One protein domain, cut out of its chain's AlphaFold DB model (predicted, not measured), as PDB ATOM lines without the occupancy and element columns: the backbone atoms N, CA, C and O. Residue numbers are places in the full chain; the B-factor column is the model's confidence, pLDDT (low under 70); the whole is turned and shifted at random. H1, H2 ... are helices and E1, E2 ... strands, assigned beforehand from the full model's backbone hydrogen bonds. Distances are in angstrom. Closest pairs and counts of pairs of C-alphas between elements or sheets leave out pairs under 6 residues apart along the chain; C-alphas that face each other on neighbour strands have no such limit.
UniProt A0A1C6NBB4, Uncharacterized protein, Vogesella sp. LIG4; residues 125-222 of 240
ATOM      1  N   ALA A 125      48.289 -39.893 -76.959       91.81
ATOM      2  CA  ALA A 125      48.277 -41.330 -76.742       91.81
ATOM      3  C   ALA A 125      49.051 -41.661 -75.463       91.81
ATOM      4  O   ALA A 125      50.192 -41.227 -75.291       91.81
ATOM      5  N   THR A 126      48.457 -42.431 -74.561       88.56
ATOM      6  CA  THR A 126      49.122 -42.906 -73.338       88.56
ATOM      7  C   THR A 126      49.699 -44.311 -73.514       88.56
ATOM      8  O   THR A 126      49.329 -45.049 -74.424       88.56
ATOM      9  N   THR A 127      50.626 -44.711 -72.643       81.75
ATOM     10  CA  THR A 127      51.228 -46.053 -72.684       81.75
ATOM     11  C   THR A 127      50.287 -47.129 -72.125       81.75
ATOM     12  O   THR A 127      49.415 -46.853 -71.304       81.75
ATOM     13  N   ARG A 128      50.500 -48.394 -72.527       76.50
ATOM     14  CA  ARG A 128      49.685 -49.548 -72.092       76.50
ATOM     15  C   ARG A 128      49.458 -49.665 -70.576       76.50
ATOM     16  O   ARG A 128      48.336 -50.003 -70.234       76.50
ATOM     17  N   PRO A 129      50.422 -49.399 -69.673       75.69
ATOM     18  CA  PRO A 129      50.176 -49.497 -68.231       75.69
ATOM     19  C   PRO A 129      49.050 -48.575 -67.751       75.69
ATOM     20  O   PRO A 129      48.209 -48.995 -66.970       75.69
ATOM     21  N   PHE A 130      48.982 -47.354 -68.294       75.94
ATOM     22  CA  PHE A 130      47.899 -46.407 -68.007       75.94
ATOM     23  C   PHE A 130      46.547 -46.903 -68.536       75.94
ATOM     24  O   PHE A 130      45.505 -46.668 -67.934       75.94
ATOM     25  N   CYS A 131      46.574 -47.618 -69.658       79.81
ATOM     26  CA  CYS A 131      45.384 -48.135 -70.322       79.81
ATOM     27  C   CYS A 131      44.883 -49.466 -69.750       79.81
ATOM     28  O   CYS A 131      43.692 -49.752 -69.813       79.81
ATOM     29  N   ALA A 132      45.780 -50.288 -69.204       73.62
ATOM     30  CA  ALA A 132      45.470 -51.611 -68.675       73.62
ATOM     31  C   ALA A 132      44.776 -51.554 -67.307       73.62
ATOM     32  O   ALA A 132      44.026 -52.462 -66.969       73.62
ATOM     33  N   GLU A 133      44.988 -50.486 -66.535       64.06
ATOM     34  CA  GLU A 133      44.413 -50.334 -65.193       64.06
ATOM     35  C   GLU A 133      42.917 -49.971 -65.173       64.06
ATOM     36  O   GLU A 133      42.363 -49.741 -64.102       64.06
ATOM     37  N   GLY A 134      42.234 -49.956 -66.326       53.34
ATOM     38  CA  GLY A 134      40.769 -50.081 -66.421       53.34
ATOM     39  C   GLY A 134      39.918 -48.981 -65.773       53.34
ATOM     40  O   GLY A 134      38.695 -49.027 -65.856       53.34
ATOM     41  N   ASN A 135      40.509 -47.957 -65.160       50.91
ATOM     42  CA  ASN A 135      39.791 -47.053 -64.254       50.91
ATOM     43  C   ASN A 135      39.064 -45.876 -64.925       50.91
ATOM     44  O   ASN A 135      38.778 -44.871 -64.273       50.91
ATOM     45  N   ARG A 136      38.740 -45.972 -66.218       56.22
ATOM     46  CA  ARG A 136      37.934 -44.942 -66.901       56.22
ATOM     47  C   ARG A 136      36.688 -45.441 -67.576       56.22
ATOM     48  O   ARG A 136      35.884 -44.623 -67.987       56.22
ATOM     49  N   SER A 137      36.477 -46.739 -67.625       55.34
ATOM     50  CA  SER A 137      35.188 -47.269 -68.019       55.34
ATOM     51  C   SER A 137      34.265 -47.233 -66.807       55.34
ATOM     52  O   SER A 137      34.344 -48.098 -65.936       55.34
ATOM     53  N   ARG A 138      33.407 -46.217 -66.711       59.75
ATOM     54  CA  ARG A 138      32.255 -46.304 -65.810       59.75
ATOM     55  C   ARG A 138      31.161 -47.047 -66.549       59.75
ATOM     56  O   ARG A 138      30.820 -46.689 -67.664       59.75
ATOM     57  N   ILE A 139      30.605 -48.076 -65.925       64.44
ATOM     58  CA  ILE A 139      29.353 -48.645 -66.412       64.44
ATOM     59  C   ILE A 139      28.263 -47.625 -66.067       64.44
ATOM     60  O   ILE A 139      28.076 -47.298 -64.891       64.44
ATOM     61  N   ASN A 140      27.611 -47.058 -67.082       74.75
ATOM     62  CA  ASN A 140      26.506 -46.128 -66.888       74.75
ATOM     63  C   ASN A 140      25.281 -46.868 -66.306       74.75
ATOM     64  O   ASN A 140      25.269 -48.092 -66.166       74.75
ATOM     65  N   ALA A 141      24.217 -46.138 -65.965       79.12
ATOM     66  CA  ALA A 141      22.998 -46.741 -65.409       79.12
ATOM     67  C   ALA A 141      22.330 -47.776 -66.343       79.12
ATOM     68  O   ALA A 141      21.526 -48.582 -65.879       79.12
ATOM     69  N   ASN A 142      22.685 -47.778 -67.632       86.94
ATOM     70  CA  ASN A 142      22.151 -48.678 -68.651       86.94
ATOM     71  C   ASN A 142      23.016 -49.935 -68.852       86.94
ATOM     72  O   ASN A 142      22.679 -50.772 -69.686       86.94
ATOM     73  N   GLY A 143      24.118 -50.090 -68.112       79.69
ATOM     74  CA  GLY A 143      25.034 -51.218 -68.293       79.69
ATOM     75  C   GLY A 143      26.059 -51.022 -69.413       79.69
ATOM     76  O   GLY A 143      26.796 -51.955 -69.724       79.69
ATOM     77  N   GLU A 144      26.136 -49.834 -70.015       80.62
ATOM     78  CA  GLU A 144      27.086 -49.537 -71.086       80.62
ATOM     79  C   GLU A 144      28.377 -48.953 -70.512       80.62
ATOM     80  O   GLU A 144      28.372 -48.136 -69.591       80.62
ATOM     81  N   THR A 145      29.499 -49.369 -71.083       69.12
ATOM     82  CA  THR A 145      30.832 -48.871 -70.751       69.12
ATOM     83  C   THR A 145      31.007 -47.450 -71.298       69.12
ATOM     84  O   THR A 145      31.239 -47.269 -72.490       69.12
ATOM     85  N   GLU A 146      30.926 -46.440 -70.437       66.06
ATOM     86  CA  GLU A 146      31.220 -45.043 -70.763       66.06
ATOM     87  C   GLU A 146      32.695 -44.749 -70.453       66.06
ATOM     88  O   GLU A 146      33.144 -44.889 -69.310       66.06
ATOM     89  N   GLU A 147      33.471 -44.363 -71.468       66.06
ATOM     90  CA  GLU A 147      34.808 -43.808 -71.255       66.06
ATOM     91  C   GLU A 147      34.659 -42.452 -70.566       66.06
ATOM     92  O   GLU A 147      34.166 -41.506 -71.168       66.06
ATOM     93  N   ILE A 148      35.086 -42.342 -69.308       59.41
ATOM     94  CA  ILE A 148      35.217 -41.070 -68.606       59.41
ATOM     95  C   ILE A 148      36.286 -40.274 -69.360       59.41
ATOM     96  O   ILE A 148      37.473 -40.622 -69.258       59.41
ATOM     97  N   PRO A 149      35.925 -39.213 -70.107       56.53
ATOM     98  CA  PRO A 149      36.937 -38.318 -70.623       56.53
ATOM     99  C   PRO A 149      37.682 -37.752 -69.416       56.53
ATOM    100  O   PRO A 149      37.075 -37.415 -68.395       56.53
ATOM    101  N   ASP A 150      39.007 -37.635 -69.516       61.12
ATOM    102  CA  ASP A 150      39.718 -36.759 -68.586       61.12
ATOM    103  C   ASP A 150      38.984 -35.419 -68.545       61.12
ATOM    104  O   ASP A 150      38.467 -34.981 -69.569       61.12
ATOM    105  N   SER A 151      38.943 -34.733 -67.407       54.75
ATOM    106  CA  SER A 151      38.208 -33.463 -67.288       54.75
ATOM    107  C   SER A 151      38.664 -32.378 -68.284       54.75
ATOM    108  O   SER A 151      37.973 -31.379 -68.452       54.75
ATOM    109  N   ASN A 152      39.791 -32.596 -68.979       62.75
ATOM    110  CA  ASN A 152      40.298 -31.764 -70.075       62.75
ATOM    111  C   ASN A 152      40.259 -32.440 -71.466       62.75
ATOM    112  O   ASN A 152      40.778 -31.876 -72.424       62.75
ATOM    113  N   GLY A 153      39.719 -33.656 -71.581       62.47
ATOM    114  CA  GLY A 153      39.528 -34.390 -72.834       62.47
ATOM    115  C   GLY A 153      40.802 -34.653 -73.637       62.47
ATOM    116  O   GLY A 153      40.718 -34.778 -74.846       62.47
ATOM    117  N   SER A 154      41.984 -34.678 -73.010       79.25
ATOM    118  CA  SER A 154      43.266 -34.558 -73.723       79.25
ATOM    119  C   SER A 154      44.050 -35.860 -73.922       79.25
ATOM    120  O   SER A 154      45.157 -35.808 -74.456       79.25
ATOM    121  N   PHE A 155      43.537 -37.019 -73.499       85.44
ATOM    122  CA  PHE A 155      44.277 -38.288 -73.530       85.44
ATOM    123  C   PHE A 155      43.411 -39.452 -74.020       85.44
ATOM    124  O   PHE A 155      42.227 -39.514 -73.703       85.44
ATOM    125  N   THR A 156      44.008 -40.387 -74.760       87.44
ATOM    126  CA  THR A 156      43.372 -41.632 -75.209       87.44
ATOM    127  C   THR A 156      44.363 -42.796 -75.183       87.44
ATOM    128  O   THR A 156      45.579 -42.612 -75.258       87.44
ATOM    129  N   CYS A 157      43.828 -44.008 -75.085       85.62
ATOM    130  CA  CYS A 157      44.574 -45.260 -75.154       85.62
ATOM    131  C   CYS A 157      44.690 -45.831 -76.572       85.62
ATOM    132  O   CYS A 157      45.439 -46.784 -76.795       85.62
ATOM    133  N   GLY A 158      43.941 -45.263 -77.518       85.94
ATOM    134  CA  GLY A 158      43.971 -45.645 -78.922       85.94
ATOM    135  C   GLY A 158      45.033 -44.903 -79.730       85.94
ATOM    136  O   GLY A 158      45.798 -44.079 -79.224       85.94
ATOM    137  N   ALA A 159      45.049 -45.190 -81.031       87.12
ATOM    138  CA  ALA A 159      45.810 -44.394 -81.980       87.12
ATOM    139  C   ALA A 159      45.270 -42.956 -81.995       87.12
ATOM    140  O   ALA A 159      44.067 -42.732 -82.130       87.12
ATOM    141  N   VAL A 160      46.170 -41.986 -81.863       91.38
ATOM    142  CA  VAL A 160      45.840 -40.564 -81.958       91.38
ATOM    143  C   VAL A 160      46.026 -40.104 -83.400       91.38
ATOM    144  O   VAL A 160      47.059 -40.422 -83.998       91.38
ATOM    145  N   PRO A 161      45.067 -39.355 -83.973       93.06
ATOM    146  CA  PRO A 161      45.249 -38.777 -85.295       93.06
ATOM    147  C   PRO A 161      46.433 -37.809 -85.290       93.06
ATOM    148  O   PRO A 161      46.615 -37.033 -84.353       93.06
ATOM    149  N   LEU A 162      47.220 -37.836 -86.362       95.31
ATOM    150  CA  LEU A 162      48.338 -36.920 -86.555       95.31
ATOM    151  C   LEU A 162      47.855 -35.465 -86.454       95.31
ATOM    152  O   LEU A 162      46.985 -35.046 -87.221       95.31
ATOM    153  N   ALA A 163      48.419 -34.691 -85.526       96.00
ATOM    154  CA  ALA A 163      48.096 -33.274 -85.411       96.00
ATOM    155  C   ALA A 163      48.867 -32.500 -86.484       96.00
ATOM    156  O   ALA A 163      50.090 -32.589 -86.545       96.00
ATOM    157  N   VAL A 164      48.178 -31.746 -87.335       97.12
ATOM    158  CA  VAL A 164      48.810 -31.036 -88.456       97.12
ATOM    159  C   VAL A 164      48.526 -29.545 -88.328       97.12
ATOM    160  O   VAL A 164      47.369 -29.145 -88.200       97.12
ATOM    161  N   ASP A 165      49.582 -28.731 -88.350       96.62
ATOM    162  CA  ASP A 165      49.490 -27.274 -88.474       96.62
ATOM    163  C   ASP A 165      48.685 -26.926 -89.741       96.62
ATOM    164  O   ASP A 165      48.952 -27.503 -90.801       96.62
ATOM    165  N   PRO A 166      47.713 -25.995 -89.681       95.94
ATOM    166  CA  PRO A 166      46.962 -25.555 -90.852       95.94
ATOM    167  C   PRO A 166      47.828 -25.203 -92.071       95.94
ATOM    168  O   PRO A 166      47.428 -25.506 -93.196       95.94
ATOM    169  N   ALA A 167      49.024 -24.637 -91.866       96.19
ATOM    170  CA  ALA A 167      49.967 -24.299 -92.936       96.19
ATOM    171  C   ALA A 167      50.587 -25.528 -93.632       96.19
ATOM    172  O   ALA A 167      51.127 -25.402 -94.728       96.19
ATOM    173  N   CYS A 168      50.496 -26.708 -93.014       97.62
ATOM    174  CA  CYS A 168      50.992 -27.993 -93.515       97.62
ATOM    175  C   CYS A 168      49.864 -28.962 -93.907       97.62
ATOM    176  O   CYS A 168      50.106 -30.151 -94.129       97.62
ATOM    177  N   LYS A 169      48.610 -28.497 -93.982       96.94
ATOM    178  CA  LYS A 169      47.464 -29.360 -94.294       96.94
ATOM    179  C   LYS A 169      47.615 -29.998 -95.681       96.94
ATOM    180  O   LYS A 169      47.686 -29.305 -96.688       96.94
ATOM    181  N   GLY A 170      47.618 -31.333 -95.723       96.38
ATOM    182  CA  GLY A 170      47.787 -32.111 -96.959       96.38
ATOM    183  C   GLY A 170      49.236 -32.234 -97.441       96.38
ATOM    184  O   GLY A 170      49.479 -32.875 -98.458       96.38
ATOM    185  N   MET A 171      50.196 -31.660 -96.713       97.38
ATOM    186  CA  MET A 171      51.620 -31.767 -97.011       97.38
ATOM    187  C   MET A 171      52.268 -32.874 -96.179       97.38
ATOM    188  O   MET A 171      51.852 -33.170 -95.059       97.38
ATOM    189  N   GLN A 172      53.311 -33.487 -96.735       97.06
ATOM    190  CA  GLN A 172      54.164 -34.425 -96.008       97.06
ATOM    191  C   GLN A 172      55.305 -33.679 -95.300       97.06
ATOM    192  O   GLN A 172      55.588 -32.517 -95.601       97.06
ATOM    193  N   ALA A 173      55.981 -34.354 -94.367       97.62
ATOM    194  CA  ALA A 173      57.206 -33.827 -93.773       97.62
ATOM    195  C   ALA A 173      58.253 -33.546 -94.871       97.62
ATOM    196  O   ALA A 173      58.456 -34.371 -95.758       97.62
ATOM    197  N   GLY A 174      58.886 -32.375 -94.820       97.94
ATOM    198  CA  GLY A 174      59.767 -31.842 -95.861       97.94
ATOM    199  C   GLY A 174      59.073 -30.931 -96.882       97.94
ATOM    200  O   GLY A 174      59.762 -30.258 -97.644       97.94
ATOM    201  N   GLY A 175      57.735 -30.863 -96.900       98.25
ATOM    202  CA  GLY A 175      56.994 -29.929 -97.756       98.25
ATOM    203  C   GLY A 175      57.235 -28.466 -97.371       98.25
ATOM    204  O   GLY A 175      57.420 -28.159 -96.194       98.25
ATOM    205  N   SER A 176      57.232 -27.559 -98.349       98.06
ATOM    206  CA  SER A 176      57.332 -26.119 -98.094       98.06
ATOM    207  C   SER A 176      56.005 -25.560 -97.582       98.06
ATOM    208  O   SER A 176      54.941 -25.882 -98.099       98.06
ATOM    209  N   CYS A 177      56.066 -24.687 -96.582       98.00
ATOM    210  CA  CYS A 177      54.903 -24.022 -95.998       98.00
ATOM    211  C   CYS A 177      55.181 -22.522 -95.808       98.00
ATOM    212  O   CYS A 177      56.313 -22.060 -95.967       98.00
ATOM    213  N   GLN A 178      54.145 -21.740 -95.495       97.62
ATOM    214  CA  GLN A 178      54.279 -20.316 -95.178       97.62
ATOM    215  C   GLN A 178      53.768 -20.030 -93.772       97.62
ATOM    216  O   GLN A 178      52.666 -20.428 -93.396       97.62
ATOM    217  N   ILE A 179      54.573 -19.303 -93.006       96.12
ATOM    218  CA  ILE A 179      54.238 -18.832 -91.671       96.12
ATOM    219  C   ILE A 179      53.738 -17.399 -91.792       96.12
ATOM    220  O   ILE A 179      54.511 -16.507 -92.138       96.12
ATOM    221  N   SER A 180      52.465 -17.168 -91.484       94.50
ATOM    222  CA  SER A 180      51.920 -15.820 -91.343       94.50
ATOM    223  C   SER A 180      52.018 -15.360 -89.896       94.50
ATOM    224  O   SER A 180      51.550 -16.051 -88.987       94.50
ATOM    225  N   SER A 181      52.570 -14.174 -89.675       93.19
ATOM    226  CA  SER A 181      52.526 -13.503 -88.380       93.19
ATOM    227  C   SER A 181      52.068 -12.064 -88.553       93.19
ATOM    228  O   SER A 181      52.379 -11.431 -89.554       93.19
ATOM    229  N   THR A 182      51.312 -11.546 -87.590       92.31
ATOM    230  CA  THR A 182      50.892 -10.144 -87.584       92.31
ATOM    231  C   THR A 182      51.442  -9.487 -86.335       92.31
ATOM    232  O   THR A 182      51.207  -9.962 -85.222       92.31
ATOM    233  N   TYR A 183      52.190  -8.405 -86.510       89.69
ATOM    234  CA  TYR A 183      52.741  -7.629 -85.412       89.69
ATOM    235  C   TYR A 183      52.616  -6.147 -85.727       89.69
ATOM    236  O   TYR A 183      52.995  -5.709 -86.807       89.69
ATOM    237  N   ASP A 184      52.059  -5.389 -84.782       91.69
ATOM    238  CA  ASP A 184      51.865  -3.941 -84.927       91.69
ATOM    239  C   ASP A 184      51.095  -3.563 -86.213       91.69
ATOM    240  O   ASP A 184      51.440  -2.637 -86.940       91.69
ATOM    241  N   GLY A 185      50.079  -4.366 -86.556       92.69
ATOM    242  CA  GLY A 185      49.273  -4.198 -87.772       92.69
ATOM    243  C   GLY A 185      49.964  -4.607 -89.080       92.69
ATOM    244  O   GLY A 185      49.308  -4.639 -90.119       92.69
ATOM    245  N   VAL A 186      51.247  -4.971 -89.050       93.00
ATOM    246  CA  VAL A 186      51.991  -5.438 -90.223       93.00
ATOM    247  C   VAL A 186      51.925  -6.958 -90.296       93.00
ATOM    248  O   VAL A 186      52.289  -7.659 -89.351       93.00
ATOM    249  N   SER A 187      51.443  -7.475 -91.427       93.69
ATOM    250  CA  SER A 187      51.476  -8.907 -91.720       93.69
ATOM    251  C   SER A 187      52.804  -9.271 -92.379       93.69
ATOM    252  O   SER A 187      53.140  -8.747 -93.438       93.69
ATOM    253  N   GLU A 188      53.530 -10.202 -91.777       94.94
ATOM    254  CA  GLU A 188      54.764 -10.783 -92.296       94.94
ATOM    255  C   GLU A 188      54.502 -12.233 -92.711       94.94
ATOM    256  O   GLU A 188      53.898 -13.009 -91.965       94.94
ATOM    257  N   LEU A 189      54.972 -12.600 -93.902       95.44
ATOM    258  CA  LEU A 189      55.007 -13.979 -94.378       95.44
ATOM    259  C   LEU A 189      56.453 -14.462 -94.354       95.44
ATOM    260  O   LEU A 189      57.360 -13.740 -94.766       95.44
ATOM    261  N   SER A 190      56.683 -15.677 -93.871       96.06
ATOM    262  CA  SER A 190      58.019 -16.276 -93.835       96.06
ATOM    263  C   SER A 190      57.989 -17.696 -94.383       96.06
ATOM    264  O   SER A 190      57.058 -18.444 -94.068       96.06
ATOM    265  N   PRO A 191      58.972 -18.081 -95.214       97.56
ATOM    266  CA  PRO A 191      59.055 -19.439 -95.721       97.56
ATOM    267  C   PRO A 191      59.402 -20.414 -94.590       97.56
ATOM    268  O   PRO A 191      60.213 -20.124 -93.709       97.56
ATOM    269  N   GLY A 192      58.793 -21.591 -94.638       97.50
ATOM    270  CA  GLY A 192      59.026 -22.667 -93.688       97.50
ATOM    271  C   GLY A 192      59.015 -24.040 -94.344       97.50
ATOM    272  O   GLY A 192      58.759 -24.185 -95.543       97.50
ATOM    273  N   VAL A 193      59.284 -25.055 -93.530       98.25
ATOM    274  CA  VAL A 193      59.241 -26.466 -93.907       98.25
ATOM    275  C   VAL A 193      58.401 -27.227 -92.886       98.25
ATOM    276  O   VAL A 193      58.534 -27.039 -91.677       98.25
ATOM    277  N   CYS A 194      57.530 -28.103 -93.372       98.44
ATOM    278  CA  CYS A 194      56.740 -28.991 -92.535       98.44
ATOM    279  C   CYS A 194      57.652 -30.041 -91.896       98.44
ATOM    280  O   CYS A 194      58.244 -30.859 -92.597       98.44
ATOM    281  N   THR A 195      57.763 -30.054 -90.572       98.12
ATOM    282  CA  THR A 195      58.581 -31.029 -89.840       98.12
ATOM    283  C   THR A 195      57.696 -31.954 -89.020       98.12
ATOM    284  O   THR A 195      56.698 -31.522 -88.447       98.12
ATOM    285  N   LYS A 196      58.041 -33.246 -88.979       97.94
ATOM    286  CA  LYS A 196      57.369 -34.223 -88.118       97.94
ATOM    287  C   LYS A 196      58.110 -34.298 -86.786       97.94
ATOM    288  O   LYS A 196      59.304 -34.583 -86.767       97.94
ATOM    289  N   SER A 197      57.406 -34.079 -85.684       97.12
ATOM    290  CA  SER A 197      57.947 -34.166 -84.327       97.12
ATOM    291  C   SER A 197      57.017 -34.957 -83.407       97.12
ATOM    292  O   SER A 197      55.825 -35.110 -83.676       97.12
ATOM    293  N   THR A 198      57.566 -35.476 -82.310       96.75
ATOM    294  CA  THR A 198      56.783 -36.145 -81.265       96.75
ATOM    295  C   THR A 198      56.675 -35.217 -80.070       96.75
ATOM    296  O   THR A 198      57.665 -34.940 -79.394       96.75
ATOM    297  N   GLN A 199      55.466 -34.749 -79.782       95.38
ATOM    298  CA  GLN A 199      55.196 -33.997 -78.565       95.38
ATOM    299  C   GLN A 199      54.887 -34.959 -77.428       95.38
ATOM    300  O   GLN A 199      54.208 -35.965 -77.625       95.38
ATOM    301  N   SER A 200      55.348 -34.630 -76.222       93.56
ATOM    302  CA  SER A 200      55.025 -35.395 -75.021       93.56
ATOM    303  C   SER A 200      54.474 -34.496 -73.927       93.56
ATOM    304  O   SER A 200      54.862 -33.336 -73.806       93.56
ATOM    305  N   ARG A 201      53.556 -35.039 -73.132       91.44
ATOM    306  CA  ARG A 201      52.967 -34.379 -71.972       91.44
ATOM    307  C   ARG A 201      53.002 -35.335 -70.788       91.44
ATOM    308  O   ARG A 201      52.630 -36.502 -70.909       91.44
ATOM    309  N   GLY A 202      53.465 -34.841 -69.644       87.31
ATOM    310  CA  GLY A 202      53.404 -35.588 -68.393       87.31
ATOM    311  C   GLY A 202      51.963 -35.690 -67.895       87.31
ATOM    312  O   GLY A 202      51.256 -34.685 -67.826       87.31
ATOM    313  N   VAL A 203      51.548 -36.898 -67.531       81.75
ATOM    314  CA  VAL A 203      50.289 -37.191 -66.848       81.75
ATOM    315  C   VAL A 203      50.641 -37.574 -65.418       81.75
ATOM    316  O   VAL A 203      51.388 -38.528 -65.182       81.75
ATOM    317  N   ARG A 204      50.138 -36.798 -64.451       76.12
ATOM    318  CA  ARG A 204      50.264 -37.156 -63.036       76.12
ATOM    319  C   ARG A 204      49.296 -38.295 -62.753       76.12
ATOM    320  O   ARG A 204      48.089 -38.099 -62.821       76.12
ATOM    321  N   TYR A 205      49.842 -39.460 -62.438       73.69
ATOM    322  CA  TYR A 205      49.083 -40.624 -62.015       73.69
ATOM    323  C   TYR A 205      49.573 -41.054 -60.622       73.69
ATOM    324  O   TYR A 205      50.769 -40.907 -60.355       73.69
ATOM    325  N   PRO A 206      48.692 -41.528 -59.716       75.88
ATOM    326  CA  PRO A 206      49.042 -41.728 -58.304       75.88
ATOM    327  C   PRO A 206      50.238 -42.658 -58.073       75.88
ATOM    328  O   PRO A 206      51.026 -42.425 -57.161       75.88
ATOM    329  N   SER A 207      50.375 -43.690 -58.906       78.69
ATOM    330  CA  SER A 207      51.341 -44.773 -58.688       78.69
ATOM    331  C   SER A 207      52.674 -44.571 -59.414       78.69
ATOM    332  O   SER A 207      53.697 -45.088 -58.975       78.69
ATOM    333  N   PHE A 208      52.683 -43.853 -60.538       78.75
ATOM    334  CA  PHE A 208      53.883 -43.615 -61.343       78.75
ATOM    335  C   PHE A 208      53.653 -42.469 -62.339       78.75
ATOM    336  O   PHE A 208      52.539 -42.290 -62.829       78.75
ATOM    337  N   PRO A 209      54.683 -41.683 -62.691       81.19
ATOM    338  CA  PRO A 209      54.559 -40.681 -63.741       81.19
ATOM    339  C   PRO A 209      54.374 -41.356 -65.105       81.19
ATOM    340  O   PRO A 209      55.181 -42.195 -65.510       81.19
ATOM    341  N   VAL A 210      53.342 -40.955 -65.848       86.06
ATOM    342  CA  VAL A 210      53.097 -41.434 -67.216       86.06
ATOM    343  C   VAL A 210      53.424 -40.327 -68.209       86.06
ATOM    344  O   VAL A 210      53.134 -39.156 -67.972       86.06
ATOM    345  N   ARG A 211      54.036 -40.683 -69.342       90.62
ATOM    346  CA  ARG A 211      54.206 -39.776 -70.484       90.62
ATOM    347  C   ARG A 211      53.198 -40.139 -71.562       90.62
ATOM    348  O   ARG A 211      53.211 -41.263 -72.055       90.62
ATOM    349  N   ALA A 212      52.353 -39.185 -71.922       91.81
ATOM    350  CA  ALA A 212      51.508 -39.278 -73.100       91.81
ATOM    351  C   ALA A 212      52.221 -38.616 -74.281       91.81
ATOM    352  O   ALA A 212      52.882 -37.592 -74.099       91.81
ATOM    353  N   ILE A 213      52.104 -39.184 -75.475       95.00
ATOM    354  CA  ILE A 213      52.788 -38.712 -76.681       95.00
ATOM    355  C   ILE A 213      51.804 -38.507 -77.829       95.00
ATOM    356  O   ILE A 213      50.779 -39.174 -77.905       95.00
ATOM    357  N   ARG A 214      52.117 -37.601 -78.750       95.31
ATOM    358  CA  ARG A 214      51.429 -37.491 -80.040       95.31
ATOM    359  C   ARG A 214      52.426 -37.121 -81.122       95.31
ATOM    360  O   ARG A 214      53.388 -36.398 -80.857       95.31
ATOM    361  N   GLU A 215      52.185 -37.598 -82.331       97.19
ATOM    362  CA  GLU A 215      52.910 -37.119 -83.502       97.19
ATOM    363  C   GLU A 215      52.283 -35.811 -83.989       97.19
ATOM    364  O   GLU A 215      51.058 -35.648 -83.978       97.19
ATOM    365  N   VAL A 216      53.126 -34.880 -84.421       97.38
ATOM    366  CA  VAL A 216      52.718 -33.568 -84.916       97.38
ATOM    367  C   VAL A 216      53.491 -33.238 -86.186       97.38
ATOM    368  O   VAL A 216      54.690 -33.494 -86.257       97.38
ATOM    369  N   ILE A 217      52.820 -32.647 -87.174       97.81
ATOM    370  CA  ILE A 217      53.465 -31.930 -88.275       97.81
ATOM    371  C   ILE A 217      53.292 -30.428 -88.044       97.81
ATOM    372  O   ILE A 217      52.164 -29.933 -88.079       97.81
ATOM    373  N   SER A 218      54.393 -29.710 -87.820       97.44
ATOM    374  CA  SER A 218      54.419 -28.253 -87.638       97.44
ATOM    375  C   SER A 218      55.160 -27.552 -88.773       97.44
ATOM    376  O   SER A 218      56.105 -28.104 -89.338       97.44
ATOM    377  N   CYS A 219      54.729 -26.335 -89.116       97.81
ATOM    378  CA  CYS A 219      55.450 -25.488 -90.063       97.81
ATOM    379  C   CYS A 219      56.548 -24.710 -89.325       97.81
ATOM    380  O   CYS A 219      56.267 -23.698 -88.672       97.81
ATOM    381  N   GLU A 220      57.787 -25.188 -89.438       97.38
ATOM    382  CA  GLU A 220      58.967 -24.570 -88.828       97.38
ATOM    383  C   GLU A 220      59.620 -23.582 -89.804       97.38
ATOM    384  O   GLU A 220      59.621 -23.831 -91.011       97.38
ATOM    385  N   PRO A 221      60.178 -22.457 -89.328       97.00
ATOM    386  CA  PRO A 221      60.869 -21.507 -90.195       97.00
ATOM    387  C   PRO A 221      62.096 -22.151 -90.854       97.00
ATOM    388  O   PRO A 221      62.801 -22.943 -90.228       97.00
ATOM    389  N   LEU A 222      62.386 -21.774 -92.105       96.50
ATOM    390  CA  LEU A 222      63.546 -22.299 -92.839       96.50
ATOM    391  C   LEU A 222      64.877 -21.925 -92.162       96.50
ATOM    392  O   LEU A 222      65.841 -22.692 -92.188       96.50
TER     393      LEU A 222
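What this domain is: This is residues 125 to 222 of the 240 residues of an uncharacterized protein of Vogesella sp. LIG4 (UniProt A0A1C6NBB4). A long twisted ribbon, E4 beside E5, makes most of a rod; at one end E4 bends into a hairpin with E3, and toward the other end lie short H1 and the little hairpin E1-E2. The printed part has 98 residues, with one named helix and five named strands in the order H1 E1 E2 E3 E4 E5, and antiparallel sheets E3-E4-E5 and E1-E2; the class is mostly strand, strands holding 44 of the 49 residues in named elements. The whole is only just loose, close to extended, with radius of gyration of the C-alphas 18.8 A and spans of 55 by 26 by 25 A.

How they stand to each other: H1, residues 128 to 132, with its O i to N i+4 pair within hydrogen-bond range, only grazes the larger sheet; its closest C-alpha pair to E5, residues 210 to 221, is Phe 130 and Val 210, 7.2 A. E1, residues 137 to 139, and E2, residues 145 to 147, form a hairpin, with N 138 and O 146 at 2.9 A, apart from E5. E3, residues 176 to 183, E4, residues 186 to 203, and E5 form a twisted meander, each strand the antiparallel neighbour of the one before; N 179 and O 190 are 2.8 A apart, N 199 and O 214 2.9 A. E4 bends by 92 degrees at residue 191.

Where its parts are: C-alpha 128 begins H1 at (49.685, -49.548, -72.092); E3, E4 and E5 measure 22.9 A, 39.5 A and 31.4 A, and E5 ends at C-alpha 221 (60.869, -21.507, -90.195).

The domain as a whole: The printed part has no cut; the E2 to E3 link, 28 residues, is long. Residues 133 to 139 and 145 to 153 have pLDDT under 70.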